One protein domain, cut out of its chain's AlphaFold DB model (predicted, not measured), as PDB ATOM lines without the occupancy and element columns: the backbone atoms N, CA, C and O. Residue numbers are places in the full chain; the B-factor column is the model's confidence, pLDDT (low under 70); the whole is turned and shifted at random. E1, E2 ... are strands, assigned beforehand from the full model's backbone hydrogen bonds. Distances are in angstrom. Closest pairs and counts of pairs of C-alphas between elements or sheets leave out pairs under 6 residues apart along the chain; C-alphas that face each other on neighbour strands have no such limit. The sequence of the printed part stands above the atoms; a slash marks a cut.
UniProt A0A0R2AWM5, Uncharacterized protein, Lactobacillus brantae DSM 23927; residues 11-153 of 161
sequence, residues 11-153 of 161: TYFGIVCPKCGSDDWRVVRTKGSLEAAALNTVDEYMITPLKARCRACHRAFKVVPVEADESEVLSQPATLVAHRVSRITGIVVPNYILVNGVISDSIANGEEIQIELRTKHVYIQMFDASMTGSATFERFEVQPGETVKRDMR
ATOM      1  N   THR A  11     192.345 210.414 168.049       90.06
ATOM      2  CA  THR A  11     190.994 210.763 168.483       90.06
ATOM      3  C   THR A  11     189.928 210.004 167.696       90.06
ATOM      4  O   THR A  11     190.111 209.616 166.543       90.06
ATOM      5  N   TYR A  12     188.781 209.793 168.338       89.94
ATOM      6  CA  TYR A  12     187.548 209.358 167.679       89.94
ATOM      7  C   TYR A  12     186.574 210.515 167.431       89.94
ATOM      8  O   TYR A  12     185.482 210.303 166.895       89.94
ATOM      9  N   PHE A  13     186.942 211.728 167.844       92.00
ATOM     10  CA  PHE A  13     186.144 212.918 167.609       92.00
ATOM     11  C   PHE A  13     185.951 213.166 166.108       92.00
ATOM     12  O   PHE A  13     186.829 212.885 165.298       92.00
ATOM     13  N   GLY A  14     184.754 213.617 165.730       89.75
ATOM     14  CA  GLY A  14     184.377 213.846 164.332       89.75
ATOM     15  C   GLY A  14     184.013 212.591 163.526       89.75
ATOM     16  O   GLY A  14     183.474 212.715 162.427       89.75
ATOM     17  N   ILE A  15     184.227 211.376 164.047       90.69
ATOM     18  CA  ILE A  15     183.854 210.158 163.318       90.69
ATOM     19  C   ILE A  15     182.338 209.963 163.324       90.69
ATOM     20  O   ILE A  15     181.701 209.837 164.372       90.69
ATOM     21  N   VAL A  16     181.781 209.807 162.124       93.44
ATOM     22  CA  VAL A  16     180.357 209.552 161.899       93.44
ATOM     23  C   VAL A  16     180.101 208.172 161.302       93.44
ATOM     24  O   VAL A  16     180.928 207.584 160.604       93.44
ATOM     25  N   CYS A  17     178.906 207.637 161.544       93.38
ATOM     26  CA  CYS A  17     178.468 206.398 160.930       93.38
ATOM     27  C   CYS A  17     178.363 206.571 159.404       93.38
ATOM     28  O   CYS A  17     177.518 207.340 158.938       93.38
ATOM     29  N   PRO A  18     179.067 205.763 158.589       94.19
ATOM     30  CA  PRO A  18     179.058 205.903 157.128       94.19
ATOM     31  C   PRO A  18     177.721 205.509 156.482       94.19
ATOM     32  O   PRO A  18     177.577 205.533 155.264       94.19
ATOM     33  N   LYS A  19     176.747 205.050 157.275       94.12
ATOM     34  CA  LYS A  19     175.434 204.611 156.790       94.12
ATOM     35  C   LYS A  19     174.321 205.621 157.046       94.12
ATOM     36  O   LYS A  19     173.312 205.536 156.358       94.12
ATOM     37  N   CYS A  20     174.468 206.500 158.036       94.31
ATOM     38  CA  CYS A  20     173.426 207.460 158.409       94.31
ATOM     39  C   CYS A  20     173.951 208.814 158.912       94.31
ATOM     40  O   CYS A  20     173.143 209.634 159.325       94.31
ATOM     41  N   GLY A  21     175.268 209.043 158.935       94.12
ATOM     42  CA  GLY A  21     175.876 210.309 159.361       94.12
ATOM     43  C   GLY A  21     175.853 210.587 160.869       94.12
ATOM     44  O   GLY A  21     176.392 211.595 161.298       94.12
ATOM     45  N   SER A  22     175.264 209.710 161.687       93.12
ATOM     46  CA  SER A  22     175.216 209.892 163.146       93.12
ATOM     47  C   SER A  22     176.583 209.661 163.799       93.12
ATOM     48  O   SER A  22     177.238 208.657 163.510       93.12
ATOM     49  N   ASP A  23     176.970 210.536 164.723       89.81
ATOM     50  CA  ASP A  23     178.143 210.400 165.597       89.81
ATOM     51  C   ASP A  23     177.854 209.563 166.864       89.81
ATOM     52  O   ASP A  23     178.760 209.265 167.641       89.81
ATOM     53  N   ASP A  24     176.607 209.112 167.057       88.56
ATOM     54  CA  ASP A  24     176.230 208.229 168.158       88.56
ATOM     55  C   ASP A  24     176.498 206.765 167.791       88.56
ATOM     56  O   ASP A  24     175.707 206.052 167.152       88.56
ATOM     57  N   TRP A  25     177.666 206.297 168.204       88.94
ATOM     58  CA  TRP A  25     178.103 204.926 168.034       88.94
ATOM     59  C   TRP A  25     178.885 204.448 169.255       88.94
ATOM     60  O   TRP A  25     179.244 205.194 170.159       88.94
ATOM     61  N   ARG A  26     179.101 203.135 169.324       82.56
ATOM     62  CA  ARG A  26     179.969 202.523 170.335       82.56
ATOM     63  C   ARG A  26     180.842 201.464 169.699       82.56
ATOM     64  O   ARG A  26     180.376 200.750 168.806       82.56
ATOM     65  N   VAL A  27     182.054 201.306 170.209       78.75
ATOM     66  CA  VAL A  27     182.868 200.131 169.903       78.75
ATOM     67  C   VAL A  27     182.140 198.888 170.421       78.75
ATOM     68  O   VAL A  27     181.680 198.825 171.564       78.75
ATOM     69  N   VAL A  28     181.960 197.906 169.543       74.50
ATOM     70  CA  VAL A  28     181.335 196.621 169.840       74.50
ATOM     71  C   VAL A  28     182.336 195.501 169.623       74.50
ATOM     72  O   VAL A  28     183.109 195.508 168.677       74.50
ATOM     73  N   ARG A  29     182.252 194.499 170.499       60.31
ATOM     74  CA  ARG A  29     183.043 193.267 170.509       60.31
ATOM     75  C   ARG A  29     183.586 192.843 169.135       60.31
ATOM     76  O   ARG A  29     182.824 192.394 168.273       60.31
ATOM     77  N   THR A  30     184.902 192.825 169.008       48.88
ATOM     78  CA  THR A  30     185.624 191.938 168.100       48.88
ATOM     79  C   THR A  30     185.974 190.680 168.889       48.88
ATOM     80  O   THR A  30     186.753 190.706 169.832       48.88
ATOM     81  N   LYS A  31     185.327 189.549 168.583       42.66
ATOM     82  CA  LYS A  31     185.873 188.253 169.007       42.66
ATOM     83  C   LYS A  31     187.186 188.094 168.228       42.66
ATOM     84  O   LYS A  31     187.110 187.970 167.013       42.66
ATOM     85  N   GLY A  32     188.327 188.137 168.916       40.19
ATOM     86  CA  GLY A  32     189.625 187.705 168.385       40.19
ATOM     87  C   GLY A  32     190.175 188.482 167.186       40.19
ATOM     88  O   GLY A  32     190.614 187.844 166.243       40.19
ATOM     89  N   SER A  33     190.148 189.820 167.178       37.47
ATOM     90  CA  SER A  33     190.750 190.578 166.059       37.47
ATOM     91  C   SER A  33     191.516 191.839 166.466       37.47
ATOM     92  O   SER A  33     191.534 192.815 165.719       37.47
ATOM     93  N   LEU A  34     192.123 191.847 167.648       44.56
ATOM     94  CA  LEU A  34     193.331 192.645 167.838       44.56
ATOM     95  C   LEU A  34     194.485 191.675 167.603       44.56
ATOM     96  O   LEU A  34     194.990 191.062 168.541       44.56
ATOM     97  N   GLU A  35     194.813 191.445 166.330       41.19
ATOM     98  CA  GLU A  35     196.144 190.951 165.987       41.19
ATOM     99  C   GLU A  35     197.115 192.031 166.472       41.19
ATOM    100  O   GLU A  35     197.195 193.105 165.893       41.19
ATOM    101  N   ALA A  36     197.714 191.769 167.634       37.38
ATOM    102  CA  ALA A  36     198.870 192.443 168.207       37.38
ATOM    103  C   ALA A  36     198.956 193.968 167.974       37.38
ATOM    104  O   ALA A  36     199.822 194.445 167.248       37.38
ATOM    105  N   ALA A  37     198.164 194.750 168.716       40.12
ATOM    106  CA  ALA A  37     198.632 196.075 169.128       40.12
ATOM    107  C   ALA A  37     199.705 195.855 170.209       40.12
ATOM    108  O   ALA A  37     199.428 195.892 171.408       40.12
ATOM    109  N   ALA A  38     200.900 195.458 169.770       37.53
ATOM    110  CA  ALA A  38     202.049 195.312 170.641       37.53
ATOM    111  C   ALA A  38     202.503 196.706 171.079       37.53
ATOM    112  O   ALA A  38     202.796 197.566 170.251       37.53
ATOM    113  N   LEU A  39     202.535 196.881 172.399       45.03
ATOM    114  CA  LEU A  39     203.281 197.907 173.114       45.03
ATOM    115  C   LEU A  39     204.676 198.051 172.501       45.03
ATOM    116  O   LEU A  39     205.463 197.113 172.584       45.03
ATOM    117  N   ASN A  40     204.994 199.221 171.959       29.78
ATOM    118  CA  ASN A  40     206.365 199.697 171.957       29.78
ATOM    119  C   ASN A  40     206.389 201.172 172.339       29.78
ATOM    120  O   ASN A  40     205.638 202.005 171.845       29.78
ATOM    121  N   THR A  41     207.245 201.427 173.313       37.53
ATOM    122  CA  THR A  41     207.695 202.726 173.780       37.53
ATOM    123  C   THR A  41     208.221 203.578 172.627       37.53
ATOM    124  O   THR A  41     209.008 203.082 171.825       37.53
ATOM    125  N   VAL A  42     207.883 204.871 172.677       37.47
ATOM    126  CA  VAL A  42     208.350 205.988 171.833       37.47
ATOM    127  C   VAL A  42     207.556 206.183 170.522       37.47
ATOM    128  O   VAL A  42     207.773 205.505 169.530       37.47
ATOM    129  N   ASP A  43     206.634 207.154 170.558       42.97
ATOM    130  CA  ASP A  43     206.039 207.931 169.448       42.97
ATOM    131  C   ASP A  43     205.250 207.247 168.304       42.97
ATOM    132  O   ASP A  43     204.742 207.958 167.433       42.97
ATOM    133  N   GLU A  44     205.047 205.926 168.304       51.47
ATOM    134  CA  GLU A  44     204.394 205.220 167.185       51.47
ATOM    135  C   GLU A  44     203.262 204.281 167.645       51.47
ATOM    136  O   GLU A  44     203.483 203.303 168.359       51.47
ATOM    137  N   TYR A  45     202.022 204.542 167.209       53.97
ATOM    138  CA  TYR A  45     200.874 203.671 167.490       53.97
ATOM    139  C   TYR A  45     200.465 202.877 166.247       53.97
ATOM    140  O   TYR A  45     199.907 203.430 165.299       53.97
ATOM    141  N   MET A  46     200.651 201.553 166.269       52.38
ATOM    142  CA  MET A  46     199.993 200.661 165.309       52.38
ATOM    143  C   MET A  46     198.504 200.553 165.650       52.38
ATOM    144  O   MET A  46     198.092 199.856 166.581       52.38
ATOM    145  N   ILE A  47     197.680 201.266 164.889       62.50
ATOM    146  CA  ILE A  47     196.246 201.369 165.137       62.50
ATOM    147  C   ILE A  47     195.497 200.286 164.362       62.50
ATOM    148  O   ILE A  47     195.438 200.278 163.132       62.50
ATOM    149  N   THR A  48     194.842 199.384 165.094       60.38
ATOM    150  CA  THR A  48     193.967 198.370 164.495       60.38
ATOM    151  C   THR A  48     192.525 198.883 164.398       60.38
ATOM    152  O   THR A  48     191.975 199.349 165.400       60.38
ATOM    153  N   PRO A  49     191.850 198.741 163.241       71.56
ATOM    154  CA  PRO A  49     190.436 199.073 163.119       71.56
ATOM    155  C   PRO A  49     189.567 198.268 164.089       71.56
ATOM    156  O   PRO A  49     189.524 197.036 164.044       71.56
ATOM    157  N   LEU A  50     188.788 198.963 164.915       76.50
ATOM    158  CA  LEU A  50     187.812 198.346 165.804       76.50
ATOM    159  C   LEU A  50     186.448 198.250 165.127       76.50
ATOM    160  O   LEU A  50     186.098 199.018 164.231       76.50
ATOM    161  N   LYS A  51     185.625 197.295 165.555       80.75
ATOM    162  CA  LYS A  51     184.236 197.214 165.096       80.75
ATOM    163  C   LYS A  51     183.384 198.157 165.939       80.75
ATOM    164  O   LYS A  51     183.340 198.028 167.154       80.75
ATOM    165  N   ALA A  52     182.653 199.059 165.304       85.44
ATOM    166  CA  ALA A  52     181.666 199.923 165.935       85.44
ATOM    167  C   ALA A  52     180.245 199.532 165.519       85.44
ATOM    168  O   ALA A  52     180.016 198.894 164.487       85.44
ATOM    169  N   ARG A  53     179.267 199.916 166.338       88.69
ATOM    170  CA  ARG A  53     177.843 199.850 166.005       88.69
ATOM    171  C   ARG A  53     177.214 201.207 166.258       88.69
ATOM    172  O   ARG A  53     177.262 201.703 167.382       88.69
ATOM    173  N   CYS A  54     176.603 201.767 165.219       91.06
ATOM    174  CA  CYS A  54     175.817 202.986 165.332       91.06
ATOM    175  C   CYS A  54     174.581 202.721 166.191       91.06
ATOM    176  O   CYS A  54     173.924 201.689 166.030       91.06
ATOM    177  N   ARG A  55     174.269 203.624 167.118       89.75
ATOM    178  CA  ARG A  55     173.069 203.516 167.949       89.75
ATOM    179  C   ARG A  55     171.823 203.987 167.210       89.75
ATOM    180  O   ARG A  55     170.783 203.380 167.415       89.75
ATOM    181  N   ALA A  56     171.953 204.950 166.295       93.19
ATOM    182  CA  ALA A  56     170.838 205.458 165.499       93.19
ATOM    183  C   ALA A  56     170.331 204.447 164.451       93.19
ATOM    184  O   ALA A  56     169.150 204.125 164.420       93.19
ATOM    185  N   CYS A  57     171.211 203.910 163.595       94.06
ATOM    186  CA  CYS A  57     170.800 202.992 162.517       94.06
ATOM    187  C   CYS A  57     171.093 201.511 162.794       94.06
ATOM    188  O   CYS A  57     170.837 200.655 161.946       94.06
ATOM    189  N   HIS A  58     171.700 201.193 163.940       92.56
ATOM    190  CA  HIS A  58     172.072 199.836 164.364       92.56
ATOM    191  C   HIS A  58     173.036 199.065 163.448       92.56
ATOM    192  O   HIS A  58     173.362 197.914 163.764       92.56
ATOM    193  N   ARG A  59     173.533 199.671 162.363       93.31
ATOM    194  CA  ARG A  59     174.506 199.060 161.450       93.31
ATOM    195  C   ARG A  59     175.902 199.057 162.067       93.31
ATOM    196  O   ARG A  59     176.298 199.983 162.777       93.31
ATOM    197  N   ALA A  60     176.638 197.984 161.793       90.06
ATOM    198  CA  ALA A  60     178.035 197.865 162.177       90.06
ATOM    199  C   ALA A  60     178.941 198.489 161.110       90.06
ATOM    200  O   ALA A  60     178.633 198.430 159.919       90.06
ATOM    201  N   PHE A  61     180.061 199.051 161.541       88.50
ATOM    202  CA  PHE A  61     181.103 199.587 160.670       88.50
ATOM    203  C   PHE A  61     182.468 199.443 161.349       88.50
ATOM    204  O   PHE A  61     182.536 199.095 162.528       88.50
ATOM    205  N   LYS A  62     183.553 199.630 160.598       85.94
ATOM    206  CA  LYS A  62     184.901 199.696 161.169       85.94
ATOM    207  C   LYS A  62     185.197 201.140 161.549       85.94
ATOM    208  O   LYS A  62     184.882 202.034 160.769       85.94
ATOM    209  N   VAL A  63     185.780 201.339 162.720       83.88
ATOM    210  CA  VAL A  63     186.250 202.634 163.198       83.88
ATOM    211  C   VAL A  63     187.748 202.562 163.442       83.88
ATOM    212  O   VAL A  63     188.247 201.596 164.019       83.88
ATOM    213  N   VAL A  64     188.452 203.579 162.973       83.88
ATOM    214  CA  VAL A  64     189.888 203.780 163.159       83.88
ATOM    215  C   VAL A  64     190.016 205.179 163.751       83.88
ATOM    216  O   VAL A  64     189.355 206.075 163.224       83.88
ATOM    217  N   PRO A  65     190.744 205.377 164.862       85.06
ATOM    218  CA  PRO A  65     191.044 206.726 165.314       85.06
ATOM    219  C   PRO A  65     191.814 207.473 164.226       85.06
ATOM    220  O   PRO A  65     192.497 206.871 163.401       85.06
ATOM    221  N   VAL A  66     191.654 208.785 164.218       87.06
ATOM    222  CA  VAL A  66     192.301 209.703 163.282       87.06
ATOM    223  C   VAL A  66     193.258 210.614 164.044       87.06
ATOM    224  O   VAL A  66     193.187 210.688 165.273       87.06
ATOM    225  N   GLU A  67     194.145 211.299 163.326       88.94
ATOM    226  CA  GLU A  67     194.893 212.416 163.905       88.94
ATOM    227  C   GLU A  67     193.917 213.524 164.306       88.94
ATOM    228  O   GLU A  67     193.036 213.896 163.529       88.94
ATOM    229  N   ALA A  68     194.056 214.017 165.531       89.94
ATOM    230  CA  ALA A  68     193.292 215.147 166.022       89.94
ATOM    231  C   ALA A  68     193.700 216.440 165.302       89.94
ATOM    232  O   ALA A  68     194.885 216.738 165.166       89.94
ATOM    233  N   ASP A  69     192.710 217.241 164.905       91.88
ATOM    234  CA  ASP A  69     192.956 218.602 164.430       91.88
ATOM    235  C   ASP A  69     193.580 219.461 165.541       91.88
ATOM    236  O   ASP A  69     193.344 219.233 166.726       91.88
ATOM    237  N   GLU A  70     194.302 220.526 165.184       91.88
ATOM    238  CA  GLU A  70     194.933 221.426 166.170       91.88
ATOM    239  C   GLU A  70     193.932 221.994 167.188       91.88
ATOM    240  O   GLU A  70     194.258 222.191 168.356       91.88
ATOM    241  N   SER A  71     192.684 222.213 166.761       93.25
ATOM    242  CA  SER A  71     191.610 222.690 167.636       93.25
ATOM    243  C   SER A  71     191.189 221.678 168.708       93.25
ATOM    244  O   SER A  71     190.597 222.072 169.714       93.25
ATOM    245  N   GLU A  72     191.494 220.399 168.508       94.38
ATOM    246  CA  GLU A  72     191.173 219.286 169.398       94.38
ATOM    247  C   GLU A  72     192.327 218.961 170.360       94.38
ATOM    248  O   GLU A  72     192.106 218.372 171.419       94.38
ATOM    249  N   VAL A  73     193.551 219.377 170.027       94.38
ATOM    250  CA  VAL A  73     194.741 219.190 170.864       94.38
ATOM    251  C   VAL A  73     194.712 220.158 172.052       94.38
ATOM    252  O   VAL A  73     194.370 221.337 171.933       94.38
ATOM    253  N   LEU A  74     195.055 219.653 173.236       92.75
ATOM    254  CA  LEU A  74     195.152 220.459 174.450       92.75
ATOM    255  C   LEU A  74     196.441 221.288 174.439       92.75
ATOM    256  O   LEU A  74     197.517 220.776 174.143       92.75
ATOM    257  N   SER A  75     196.353 222.555 174.848       93.50
ATOM    258  CA  SER A  75     197.531 223.421 175.015       93.50
ATOM    259  C   SER A  75     198.453 222.976 176.157       93.50
ATOM    260  O   SER A  75     199.642 223.278 176.147       93.50
ATOM    261  N   GLN A  76     197.902 222.254 177.133       94.81
ATOM    262  CA  GLN A  76     198.618 221.586 178.212       94.81
ATOM    263  C   GLN A  76     197.987 220.206 178.432       94.81
ATOM    264  O   GLN A  76     196.755 220.138 178.510       94.81
ATOM    265  N   PRO A  77     198.780 219.128 178.578       92.75
ATOM    266  CA  PRO A  77     198.230 217.802 178.826       92.75
ATOM    267  C   PRO A  77     197.337 217.761 180.071       92.75
ATOM    268  O   PRO A  77     197.621 218.414 181.077       92.75
ATOM    269  N   ALA A  78     196.256 216.991 179.987       95.62
ATOM    270  CA  ALA A  78     195.397 216.647 181.115       95.62
ATOM    271  C   ALA A  78     195.780 215.262 181.664       95.62
ATOM    272  O   ALA A  78     196.475 214.490 181.003       95.62
ATOM    273  N   THR A  79     195.300 214.920 182.857       95.81
ATOM    274  CA  THR A  79     195.580 213.634 183.507       95.81
ATOM    275  C   THR A  79     194.289 212.876 183.756       95.81
ATOM    276  O   THR A  79     193.405 213.331 184.481       95.81
ATOM    277  N   LEU A  80     194.193 211.671 183.208       94.38
ATOM    278  CA  LEU A  80     193.199 210.693 183.617       94.38
ATOM    279  C   LEU A  80     193.752 209.870 184.775       94.38
ATOM    280  O   LEU A  80     194.773 209.207 184.639       94.38
ATOM    281  N   VAL A  81     193.014 209.836 185.873       94.25
ATOM    282  CA  VAL A  81     193.228 208.917 186.986       94.25
ATOM    283  C   VAL A  81     192.172 207.822 186.887       94.25
ATOM    284  O   VAL A  81     190.993 208.038 187.197       94.25
ATOM    285  N   ALA A  82     192.576 206.658 186.389       90.19
ATOM    286  CA  ALA A  82     191.692 205.521 186.187       90.19
ATOM    287  C   ALA A  82     191.839 204.542 187.350       90.19
ATOM    288  O   ALA A  82     192.917 204.001 187.573       90.19
ATOM    289  N   HIS A  83     190.744 204.281 188.058       89.25
ATOM    290  CA  HIS A  83     190.699 203.342 189.174       89.25
ATOM    291  C   HIS A  83     189.840 202.134 188.808       89.25
ATOM    292  O   HIS A  83     188.687 202.266 188.389       89.25
ATOM    293  N   ARG A  84     190.381 200.923 188.948       84.25
ATOM    294  CA  ARG A  84     189.661 199.700 188.592       84.25
ATOM    295  C   ARG A  84     188.934 199.136 189.799       84.25
ATOM    296  O   ARG A  84     189.502 198.436 190.636       84.25
ATOM    297  N   VAL A  85     187.619 199.319 189.809       79.69
ATOM    298  CA  VAL A  85     186.757 198.787 190.866       79.69
ATOM    299  C   VAL A  85     186.574 197.275 190.685       79.69
ATOM    300  O   VAL A  85     185.975 196.825 189.704       79.69
ATOM    301  N   SER A  86     187.036 196.477 191.652       67.44
ATOM    302  CA  SER A  86     186.794 195.028 191.689       67.44
ATOM    303  C   SER A  86     185.625 194.656 192.606       67.44
ATOM    304  O   SER A  86     185.424 195.257 193.656       67.44
ATOM    305  N   ARG A  87     184.869 193.615 192.229       57.22
ATOM    306  CA  ARG A  87     183.945 192.888 193.127       57.22
ATOM    307  C   ARG A  87     184.444 191.487 193.497       57.22
ATOM    308  O   ARG A  87     183.763 190.787 194.235       57.22
ATOM    309  N   ILE A  88     185.580 191.054 192.945       55.97
ATOM    310  CA  ILE A  88     186.111 189.696 193.100       55.97
ATOM    311  C   ILE A  88     187.565 189.812 193.554       55.97
ATOM    312  O   ILE A  88     188.439 190.253 192.803       55.97
ATOM    313  N   THR A  89     187.810 189.447 194.804       49.38
ATOM    314  CA  THR A  89     189.141 189.337 195.398       49.38
ATOM    315  C   THR A  89     189.823 188.054 194.901       49.38
ATOM    316  O   THR A  89     189.188 187.008 194.802       49.38
ATOM    317  N   GLY A  90     191.113 188.121 194.544       46.56
ATOM    318  CA  GLY A  90     191.947 186.935 194.269       46.56
ATOM    319  C   GLY A  90     192.146 186.516 192.804       46.56
ATOM    320  O   GLY A  90     192.951 185.625 192.554       46.56
ATOM    321  N   ILE A  91     191.491 187.153 191.824       53.00
ATOM    322  CA  ILE A  91     191.755 186.908 190.391       53.00
ATOM    323  C   ILE A  91     192.488 188.114 189.793       53.00
ATOM    324  O   ILE A  91     191.898 189.179 189.590       53.00
ATOM    325  N   VAL A  92     193.777 187.939 189.493       56.22
ATOM    326  CA  VAL A  92     194.623 188.936 188.819       56.22
ATOM    327  C   VAL A  92     194.570 188.672 187.318       56.22
ATOM    328  O   VAL A  92     195.429 188.007 186.752       56.22
ATOM    329  N   VAL A  93     193.514 189.146 186.660       63.66
ATOM    330  CA  VAL A  93     193.507 189.223 185.191       63.66
ATOM    331  C   VAL A  93     193.893 190.656 184.829       63.66
ATOM    332  O   VAL A  93     193.144 191.572 185.203       63.66
ATOM    333  N   PRO A  94     195.028 190.890 184.142       66.94
ATOM    334  CA  PRO A  94     195.376 192.219 183.656       66.94
ATOM    335  C   PRO A  94     194.304 192.678 182.671       66.94
ATOM    336  O   PRO A  94     193.766 191.884 181.894       66.94
ATOM    337  N   ASN A  95     193.898 193.936 182.792       79.12
ATOM    338  CA  ASN A  95     192.944 194.551 181.878       79.12
ATOM    339  C   ASN A  95     193.594 195.779 181.271       79.12
ATOM    340  O   ASN A  95     194.299 196.495 181.964       79.12
ATOM    341  N   TYR A  96     193.366 195.999 179.990       81.00
ATOM    342  CA  TYR A  96     193.964 197.080 179.230       81.00
ATOM    343  C   TYR A  96     192.995 198.249 179.153       81.00
ATOM    344  O   TYR A  96     191.804 198.051 178.897       81.00
ATOM    345  N   ILE A  97     193.494 199.460 179.364       83.12
ATOM    346  CA  ILE A  97     192.733 200.684 179.141       83.12
ATOM    347  C   ILE A  97     193.063 201.186 177.743       83.12
ATOM    348  O   ILE A  97     194.215 201.440 177.405       83.12
ATOM    349  N   LEU A  98     192.018 201.309 176.935       83.06
ATOM    350  CA  LEU A  98     192.060 201.929 175.629       83.06
ATOM    351  C   LEU A  98     191.608 203.381 175.771       83.06
ATOM    352  O   LEU A  98     190.469 203.621 176.185       83.06
ATOM    353  N   VAL A  99     192.465 204.324 175.395       86.56
ATOM    354  CA  VAL A  99     192.139 205.749 175.300       86.56
ATOM    355  C   VAL A  99     192.244 206.163 173.840       86.56
ATOM    356  O   VAL A  99     193.260 205.931 173.191       86.56
ATOM    357  N   ASN A 100     191.161 206.714 173.294       87.12
ATOM    358  CA  ASN A 100     191.068 207.176 171.904       87.12
ATOM    359  C   ASN A 100     191.545 206.159 170.855       87.12
ATOM    360  O   ASN A 100     192.068 206.521 169.807       87.12
ATOM    361  N   GLY A 101     191.344 204.870 171.120       77.88
ATOM    362  CA  GLY A 101     191.703 203.815 170.174       77.88
ATOM    363  C   GLY A 101     193.109 203.252 170.326       77.88
ATOM    364  O   GLY A 101     193.465 202.351 169.571       77.88
ATOM    365  N   VAL A 102     193.864 203.717 171.319       78.88
ATOM    366  CA  VAL A 102     195.212 203.246 171.636       78.88
ATOM    367  C   VAL A 102     195.238 202.603 173.017       78.88
ATOM    368  O   VAL A 102     194.595 203.089 173.946       78.88
ATOM    369  N   ILE A 103     195.961 201.488 173.155       78.69
ATOM    370  CA  ILE A 103     196.191 200.855 174.459       78.69
ATOM    371  C   ILE A 103     197.181 201.732 175.221       78.69
ATOM    372  O   ILE A 103     198.334 201.837 174.815       78.69
ATOM    373  N   SER A 104     196.723 202.362 176.298       78.94
ATOM    374  CA  SER A 104     197.557 203.256 177.104       78.94
ATOM    375  C   SER A 104     198.337 202.489 178.162       78.94
ATOM    376  O   SER A 104     199.544 202.653 178.267       78.94
ATOM    377  N   ASP A 105     197.655 201.638 178.933       81.50
ATOM    378  CA  ASP A 105     198.283 200.871 180.008       81.50
ATOM    379  C   ASP A 105     197.426 199.658 180.405       81.50
ATOM    380  O   ASP A 105     196.262 199.524 180.003       81.50
ATOM    381  N   SER A 106     197.993 198.777 181.222       83.38
ATOM    382  CA  SER A 106     197.278 197.728 181.936       83.38
ATOM    383  C   SER A 106     196.995 198.133 183.384       83.38
ATOM    384  O   SER A 106     197.800 198.794 184.023       83.38
ATOM    385  N   ILE A 107     195.852 197.716 183.921       81.81
ATOM    386  CA  ILE A 107     195.427 198.009 185.291       81.81
ATOM    387  C   ILE A 107     194.941 196.733 185.982       81.81
ATOM    388  O   ILE A 107     194.072 196.016 185.456       81.81
ATOM    389  N   ALA A 108     195.473 196.417 187.167       82.38
ATOM    390  CA  ALA A 108     194.982 195.295 187.961       82.38
ATOM    391  C   ALA A 108     193.747 195.679 188.794       82.38
ATOM    392  O   ALA A 108     193.327 196.830 188.883       82.38
ATOM    393  N   ASN A 109     193.086 194.674 189.364       81.06
ATOM    394  CA  ASN A 109     191.912 194.880 190.210       81.06
ATOM    395  C   ASN A 109     192.278 195.678 191.476       81.06
ATOM    396  O   ASN A 109     193.128 195.230 192.235       81.06
ATOM    397  N   GLY A 110     191.568 196.779 191.746       81.19
ATOM    398  CA  GLY A 110     191.794 197.628 192.922       81.19
ATOM    399  C   GLY A 110     192.957 198.609 192.784       81.19
ATOM    400  O   GLY A 110     193.260 199.310 193.743       81.19
ATOM    401  N   GLU A 111     193.603 198.658 191.619       85.88
ATOM    402  CA  GLU A 111     194.680 199.604 191.346       85.88
ATOM    403  C   GLU A 111     194.161 200.898 190.720       85.88
ATOM    404  O   GLU A 111     193.048 200.970 190.187       85.88
ATOM    405  N   GLU A 112     195.014 201.914 190.791       89.75
ATOM    406  CA  GLU A 112     194.853 203.206 190.148       89.75
ATOM    407  C   GLU A 112     196.062 203.455 189.245       89.75
ATOM    408  O   GLU A 112     197.200 203.219 189.651       89.75
ATOM    409  N   ILE A 113     195.811 203.936 188.031       89.94
ATOM    410  CA  ILE A 113     196.854 204.360 187.096       89.94
ATOM    411  C   ILE A 113     196.597 205.789 186.627       89.94
ATOM    412  O   ILE A 113     195.457 206.266 186.632       89.94
ATOM    413  N   GLN A 114     197.662 206.456 186.186       93.38
ATOM    414  CA  GLN A 114     197.599 207.797 185.618       93.38
ATOM    415  C   GLN A 114     197.973 207.749 184.142       93.38
ATOM    416  O   GLN A 114     199.009 207.200 183.782       93.38
ATOM    417  N   ILE A 115     197.123 208.323 183.296       91.19
ATOM    418  CA  ILE A 115     197.319 208.381 181.848       91.19
ATOM    419  C   ILE A 115     197.306 209.849 181.423       91.19
ATOM    420  O   ILE A 115     196.365 210.582 181.737       91.19
ATOM    421  N   GLU A 116     198.338 210.271 180.695       92.62
ATOM    422  CA  GLU A 116     198.389 211.594 180.072       92.62
ATOM    423  C   GLU A 116     197.403 211.667 178.895       92.62
ATOM    424  O   GLU A 116     197.367 210.796 178.025       92.62
ATOM    425  N   LEU A 117     196.607 212.731 178.856       92.38
ATOM    426  CA  LEU A 117     195.640 213.031 177.810       92.38
ATOM    427  C   LEU A 117     196.107 214.258 177.025       92.38
ATOM    428  O   LEU A 117     196.398 215.301 177.606       92.38
ATOM    429  N   ARG A 118     196.133 214.145 175.694       92.19
ATOM    430  CA  ARG A 118     196.581 215.221 174.787       92.19
ATOM    431  C   ARG A 118     195.467 215.859 173.960       92.19
ATOM    432  O   ARG A 118     195.709 216.840 173.269       92.19
ATOM    433  N   THR A 119     194.254 215.321 174.027       94.19
ATOM    434  CA  THR A 119     193.095 215.762 173.235       94.19
ATOM    435  C   THR A 119     191.913 216.084 174.145       94.19
ATOM    436  O   THR A 119     191.804 215.530 175.241       94.19
ATOM    437  N   LYS A 120     191.043 216.996 173.701       96.56
ATOM    438  CA  LYS A 120     189.880 217.478 174.463       96.56
ATOM    439  C   LYS A 120     188.821 216.400 174.643       96.56
ATOM    440  O   LYS A 120     188.353 216.189 175.756       96.56
ATOM    441  N   HIS A 121     188.440 215.704 173.577       95.88
ATOM    442  CA  HIS A 121     187.440 214.648 173.621       95.88
ATOM    443  C   HIS A 121     188.104 213.296 173.843       95.88
ATOM    444  O   HIS A 121     188.844 212.771 173.007       95.88
ATOM    445  N   VAL A 122     187.766 212.696 174.976       92.69
ATOM    446  CA  VAL A 122     188.358 211.457 175.451       92.69
ATOM    447  C   VAL A 122     187.336 210.336 175.366       92.69
ATOM    448  O   VAL A 122     186.206 210.447 175.847       92.69
ATOM    449  N   TYR A 123     187.765 209.232 174.769       89.06
ATOM    450  CA  TYR A 123     186.999 208.012 174.592       89.06
ATOM    451  C   TYR A 123     187.710 206.871 175.304       89.06
ATOM    452  O   TYR A 123     188.828 206.518 174.932       89.06
ATOM    453  N   ILE A 124     187.063 206.279 176.307       87.19
ATOM    454  CA  ILE A 124     187.679 205.249 177.147       87.19
ATOM    455  C   ILE A 124     186.906 203.944 177.073       87.19
ATOM    456  O   ILE A 124     185.672 203.902 177.163       87.19
ATOM    457  N   GLN A 125     187.659 202.854 176.973       82.44
ATOM    458  CA  GLN A 125     187.138 201.510 177.149       82.44
ATOM    459  C   GLN A 125     188.168 200.603 177.815       82.44
ATOM    460  O   GLN A 125     189.351 200.675 177.514       82.44
ATOM    461  N   MET A 126     187.718 199.717 178.703       80.12
ATOM    462  CA  MET A 126     188.586 198.717 179.326       80.12
ATOM    463  C   MET A 126     188.401 197.368 178.635       80.12
ATOM    464  O   MET A 126     187.275 197.001 178.318       80.12
ATOM    465  N   PHE A 127     189.466 196.607 178.433       76.62
ATOM    466  CA  PHE A 127     189.443 195.281 177.819       76.62
ATOM    467  C   PHE A 127     190.089 194.265 178.751       76.62
ATOM    468  O   PHE A 127     191.085 194.568 179.395       76.62
ATOM    469  N   ASP A 128     189.550 193.050 178.819       73.25
ATOM    470  CA  ASP A 128     190.264 191.951 179.474       73.25
ATOM    471  C   ASP A 128     191.399 191.402 178.594       73.25
ATOM    472  O   ASP A 128     191.535 191.764 177.424       73.25
ATOM    473  N   ALA A 129     192.200 190.485 179.140       69.81
ATOM    474  CA  ALA A 129     193.271 189.809 178.405       69.81
ATOM    475  C   ALA A 129     192.789 189.024 177.164       69.81
ATOM    476  O   ALA A 129     193.580 188.714 176.281       69.81
ATOM    477  N   SER A 130     191.487 188.718 177.065       63.75
ATOM    478  CA  SER A 130     190.873 188.112 175.874       63.75
ATOM    479  C   SER A 130     190.406 189.151 174.844       63.75
ATOM    480  O   SER A 130     189.722 188.804 173.876       63.75
ATOM    481  N   MET A 131     190.733 190.427 175.067       64.06
ATOM    482  CA  MET A 131     190.279 191.579 174.292       64.06
ATOM    483  C   MET A 131     188.752 191.708 174.268       64.06
ATOM    484  O   MET A 131     188.146 192.220 173.321       64.06
ATOM    485  N   THR A 132     188.084 191.257 175.331       64.62
ATOM    486  CA  THR A 132     186.663 191.522 175.528       64.62
ATOM    487  C   THR A 132     186.503 192.868 176.227       64.62
ATOM    488  O   THR A 132     186.772 193.004 177.417       64.62
ATOM    489  N   GLY A 133     186.033 193.861 175.470       62.56
ATOM    490  CA  GLY A 133     185.768 195.205 175.979       62.56
ATOM    491  C   GLY A 133     184.652 195.264 177.027       62.56
ATOM    492  O   GLY A 133     183.713 194.454 177.023       62.56
ATOM    493  N   SER A 134     184.733 196.269 177.895       65.81
ATOM    494  CA  SER A 134     183.726 196.653 178.873       65.81
ATOM    495  C   SER A 134     182.402 196.955 178.183       65.81
ATOM    496  O   SER A 134     182.331 197.346 177.015       65.81
ATOM    497  N   ALA A 135     181.308 196.774 178.924       59.22
ATOM    498  CA  ALA A 135     179.976 197.087 178.417       59.22
ATOM    499  C   ALA A 135     179.779 198.591 178.163       59.22
ATOM    500  O   ALA A 135     178.883 198.965 177.403       59.22
ATOM    501  N   THR A 136     180.584 199.424 178.821       67.81
ATOM    502  CA  THR A 136     180.604 200.876 178.685       67.81
ATOM    503  C   THR A 136     181.739 201.302 177.762       67.81
ATOM    504  O   THR A 136     182.853 200.783 177.842       67.81
ATOM    505  N   PHE A 137     181.398 202.225 176.868       75.75
ATOM    506  CA  PHE A 137     182.307 203.038 176.073       75.75
ATOM    507  C   PHE A 137     182.022 204.464 176.534       75.75
ATOM    508  O   PHE A 137     180.909 204.955 176.316       75.75
ATOM    509  N   GLU A 138     182.944 205.038 177.296       85.00
ATOM    510  CA  GLU A 138     182.767 206.345 177.925       85.00
ATOM    511  C   GLU A 138     183.307 207.433 177.004       85.00
ATOM    512  O   GLU A 138     184.350 207.250 176.384       85.00
ATOM    513  N   ARG A 139     182.578 208.550 176.912       89.69
ATOM    514  CA  ARG A 139     182.954 209.748 176.155       89.69
ATOM    515  C   ARG A 139     182.794 210.949 177.077       89.69
ATOM    516  O   ARG A 139     181.730 211.105 177.674       89.69
ATOM    517  N   PHE A 140     183.822 211.778 177.184       93.12
ATOM    518  CA  PHE A 140     183.771 213.040 177.921       93.12
ATOM    519  C   PHE A 140     184.765 214.045 177.339       93.12
ATOM    520  O   PHE A 140     185.606 213.684 176.519       93.12
ATOM    521  N   GLU A 141     184.637 215.299 177.754       95.81
ATOM    522  CA  GLU A 141     185.552 216.381 177.397       95.81
ATOM    523  C   GLU A 141     186.427 216.736 178.603       95.81
ATOM    524  O   GLU A 141     185.970 216.609 179.744       95.81
ATOM    525  N   VAL A 142     187.665 217.156 178.348       96.19
ATOM    526  CA  VAL A 142     188.614 217.635 179.359       96.19
ATOM    527  C   VAL A 142     189.166 219.010 179.003       96.19
ATOM    528  O   VAL A 142     189.304 219.361 177.829       96.19
ATOM    529  N   GLN A 143     189.515 219.780 180.029       96.62
ATOM    530  CA  GLN A 143     190.182 221.072 179.903       96.62
ATOM    531  C   GLN A 143     191.713 220.936 180.009       96.62
ATOM    532  O   GLN A 143     192.211 219.973 180.602       96.62
ATOM    533  N   PRO A 144     192.491 221.894 179.469       96.56
ATOM    534  CA  PRO A 144     193.947 221.888 179.608       96.56
ATOM    535  C   PRO A 144     194.393 221.834 181.077       96.56
ATOM    536  O   PRO A 144     193.910 222.613 181.899       96.56
ATOM    537  N   GLY A 145     195.304 220.912 181.407       94.69
ATOM    538  CA  GLY A 145     195.807 220.718 182.775       94.69
ATOM    539  C   GLY A 145     194.815 220.086 183.764       94.69
ATOM    540  O   GLY A 145     195.133 219.958 184.948       94.69
ATOM    541  N   GLU A 146     193.616 219.690 183.322       96.56
ATOM    542  CA  GLU A 146     192.611 219.081 184.193       96.56
ATOM    543  C   GLU A 146     193.048 217.693 184.679       96.56
ATOM    544  O   GLU A 146     193.661 216.919 183.948       96.56
ATOM    545  N   THR A 147     192.686 217.340 185.915       97.31
ATOM    546  CA  THR A 147     192.768 215.959 186.405       97.31
ATOM    547  C   THR A 147     191.373 215.367 186.542       97.31
ATOM    548  O   THR A 147     190.569 215.822 187.355       97.31
ATOM    549  N   VAL A 148     191.103 214.303 185.789       95.00
ATOM    550  CA  VAL A 148     189.803 213.635 185.747       95.00
ATOM    551  C   VAL A 148     189.902 212.249 186.364       95.00
ATOM    552  O   VAL A 148     190.725 211.438 185.953       95.00
ATOM    553  N   LYS A 149     189.023 211.940 187.322       94.44
ATOM    554  CA  LYS A 149     188.948 210.618 187.965       94.44
ATOM    555  C   LYS A 149     187.833 209.765 187.362       94.44
ATOM    556  O   LYS A 149     186.713 210.260 187.174       94.44
ATOM    557  N   ARG A 150     188.111 208.490 187.068       90.50
ATOM    558  CA  ARG A 150     187.125 207.535 186.529       90.50
ATOM    559  C   ARG A 150     187.239 206.161 187.177       90.50
ATOM    560  O   ARG A 150     188.303 205.549 187.183       90.50
ATOM    561  N   ASP A 151     186.099 205.661 187.647       87.88
ATOM    562  CA  ASP A 151     185.950 204.287 188.114       87.88
ATOM    563  C   ASP A 151     185.649 203.357 186.934       87.88
ATOM    564  O   ASP A 151     184.548 203.345 186.381       87.88
ATOM    565  N   MET A 152     186.610 202.509 186.593       81.75
ATOM    566  CA  MET A 152     186.521 201.567 185.487       81.75
ATOM    567  C   MET A 152     185.933 200.233 185.950       81.75
ATOM    568  O   MET A 152     186.355 199.642 186.947       81.75
ATOM    569  N   ARG A 153     184.954 199.717 185.193       77.12
ATOM    570  CA  ARG A 153     184.284 198.436 185.473       77.12
ATOM    571  C   ARG A 153     184.140 197.597 184.210       77.12
ATOM    572  O   ARG A 153     183.631 198.062 183.193       77.12
TER     573      ARG A 153
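This is residues 11 to 153 of the 161 residues of an uncharacterized protein of Lactobacillus brantae DSM 23927 (UniProt A0A0R2AWM5). Two strongly twisted sheets lie face to face as a sandwich, four strands E6, E5, E8, E9 over three strands E7, E4, E10, with their strands running nearly in line. A separate small sheet, E1, E2, E3, sits to one side of the sandwich, and a loop of 22 residues, 28 to 49, joins its first two strands. The printed part has 143 residues with ten named strands, E1 to E10 in chain order, and no named helix; the class is all strand, though 61 residues, under half, are in named elements. The sheet of four and the small sheet are antiparallel and the sheet of E7, E4, E10 is mixed. The whole is compact, with a radius of gyration of the C-alphas of 15.2 A and spans of 45 by 37 by 27 A.

In the largest sheet, E6 is residues 102 to 107, E5 95 to 99, E8 121 to 128, 23.6 A long, and E9 138 to 141. In the facing sheet, E7 is residues 112 to 119, 21.1 A, E4 73 to 84, 26.8 A, and E10 147 to 152, 15.7 A, ending with C-alpha 152 at (186.521, 201.567, 185.487). E1, residues 25 to 27, begins with C-alpha 25 at (178.103, 204.926, 168.034); E2 is residues 50 to 54 and E3 60 to 63.

E8 is staggered, pairing with E9 over residues 121 to 124, N 122 to O 140 at 2.8 A, and with E5 over 124 to 128, N 96 to O 127 at 2.8 A. E5 and E6 form a hairpin, with N 97 and O 105 2.8 A apart. The facing parts of the sandwich are 9.1 A centre to centre, and their strands stand at 15 degrees. E4 bends by 97 degrees at residue 76; it is antiparallel to E7, N 80 to O 115 at 2.8 A, and parallel to E10, N 81 to O 148 at 2.8 A. Between the sheets, the closest C-alphas of E6 and E7 are Ile 107 and Ile 113, 6.8 A apart. E1, E2, E3 form a meander, each strand the antiparallel neighbour of the one before, with N 53 and O 26 2.8 A apart and N 52 and O 61 2.8 A apart. These three strands are apart from the seven of the sandwich.

The C-alphas of Cys 20 and Gly 90 are the two farthest apart, at 45.3 A. The printed part has no cut. The link E1 to E2 is long. The mean pLDDT of the printed part is 79.0, and residues 29 to 48, 86 to 94 and 129 to 136 hold those under 70.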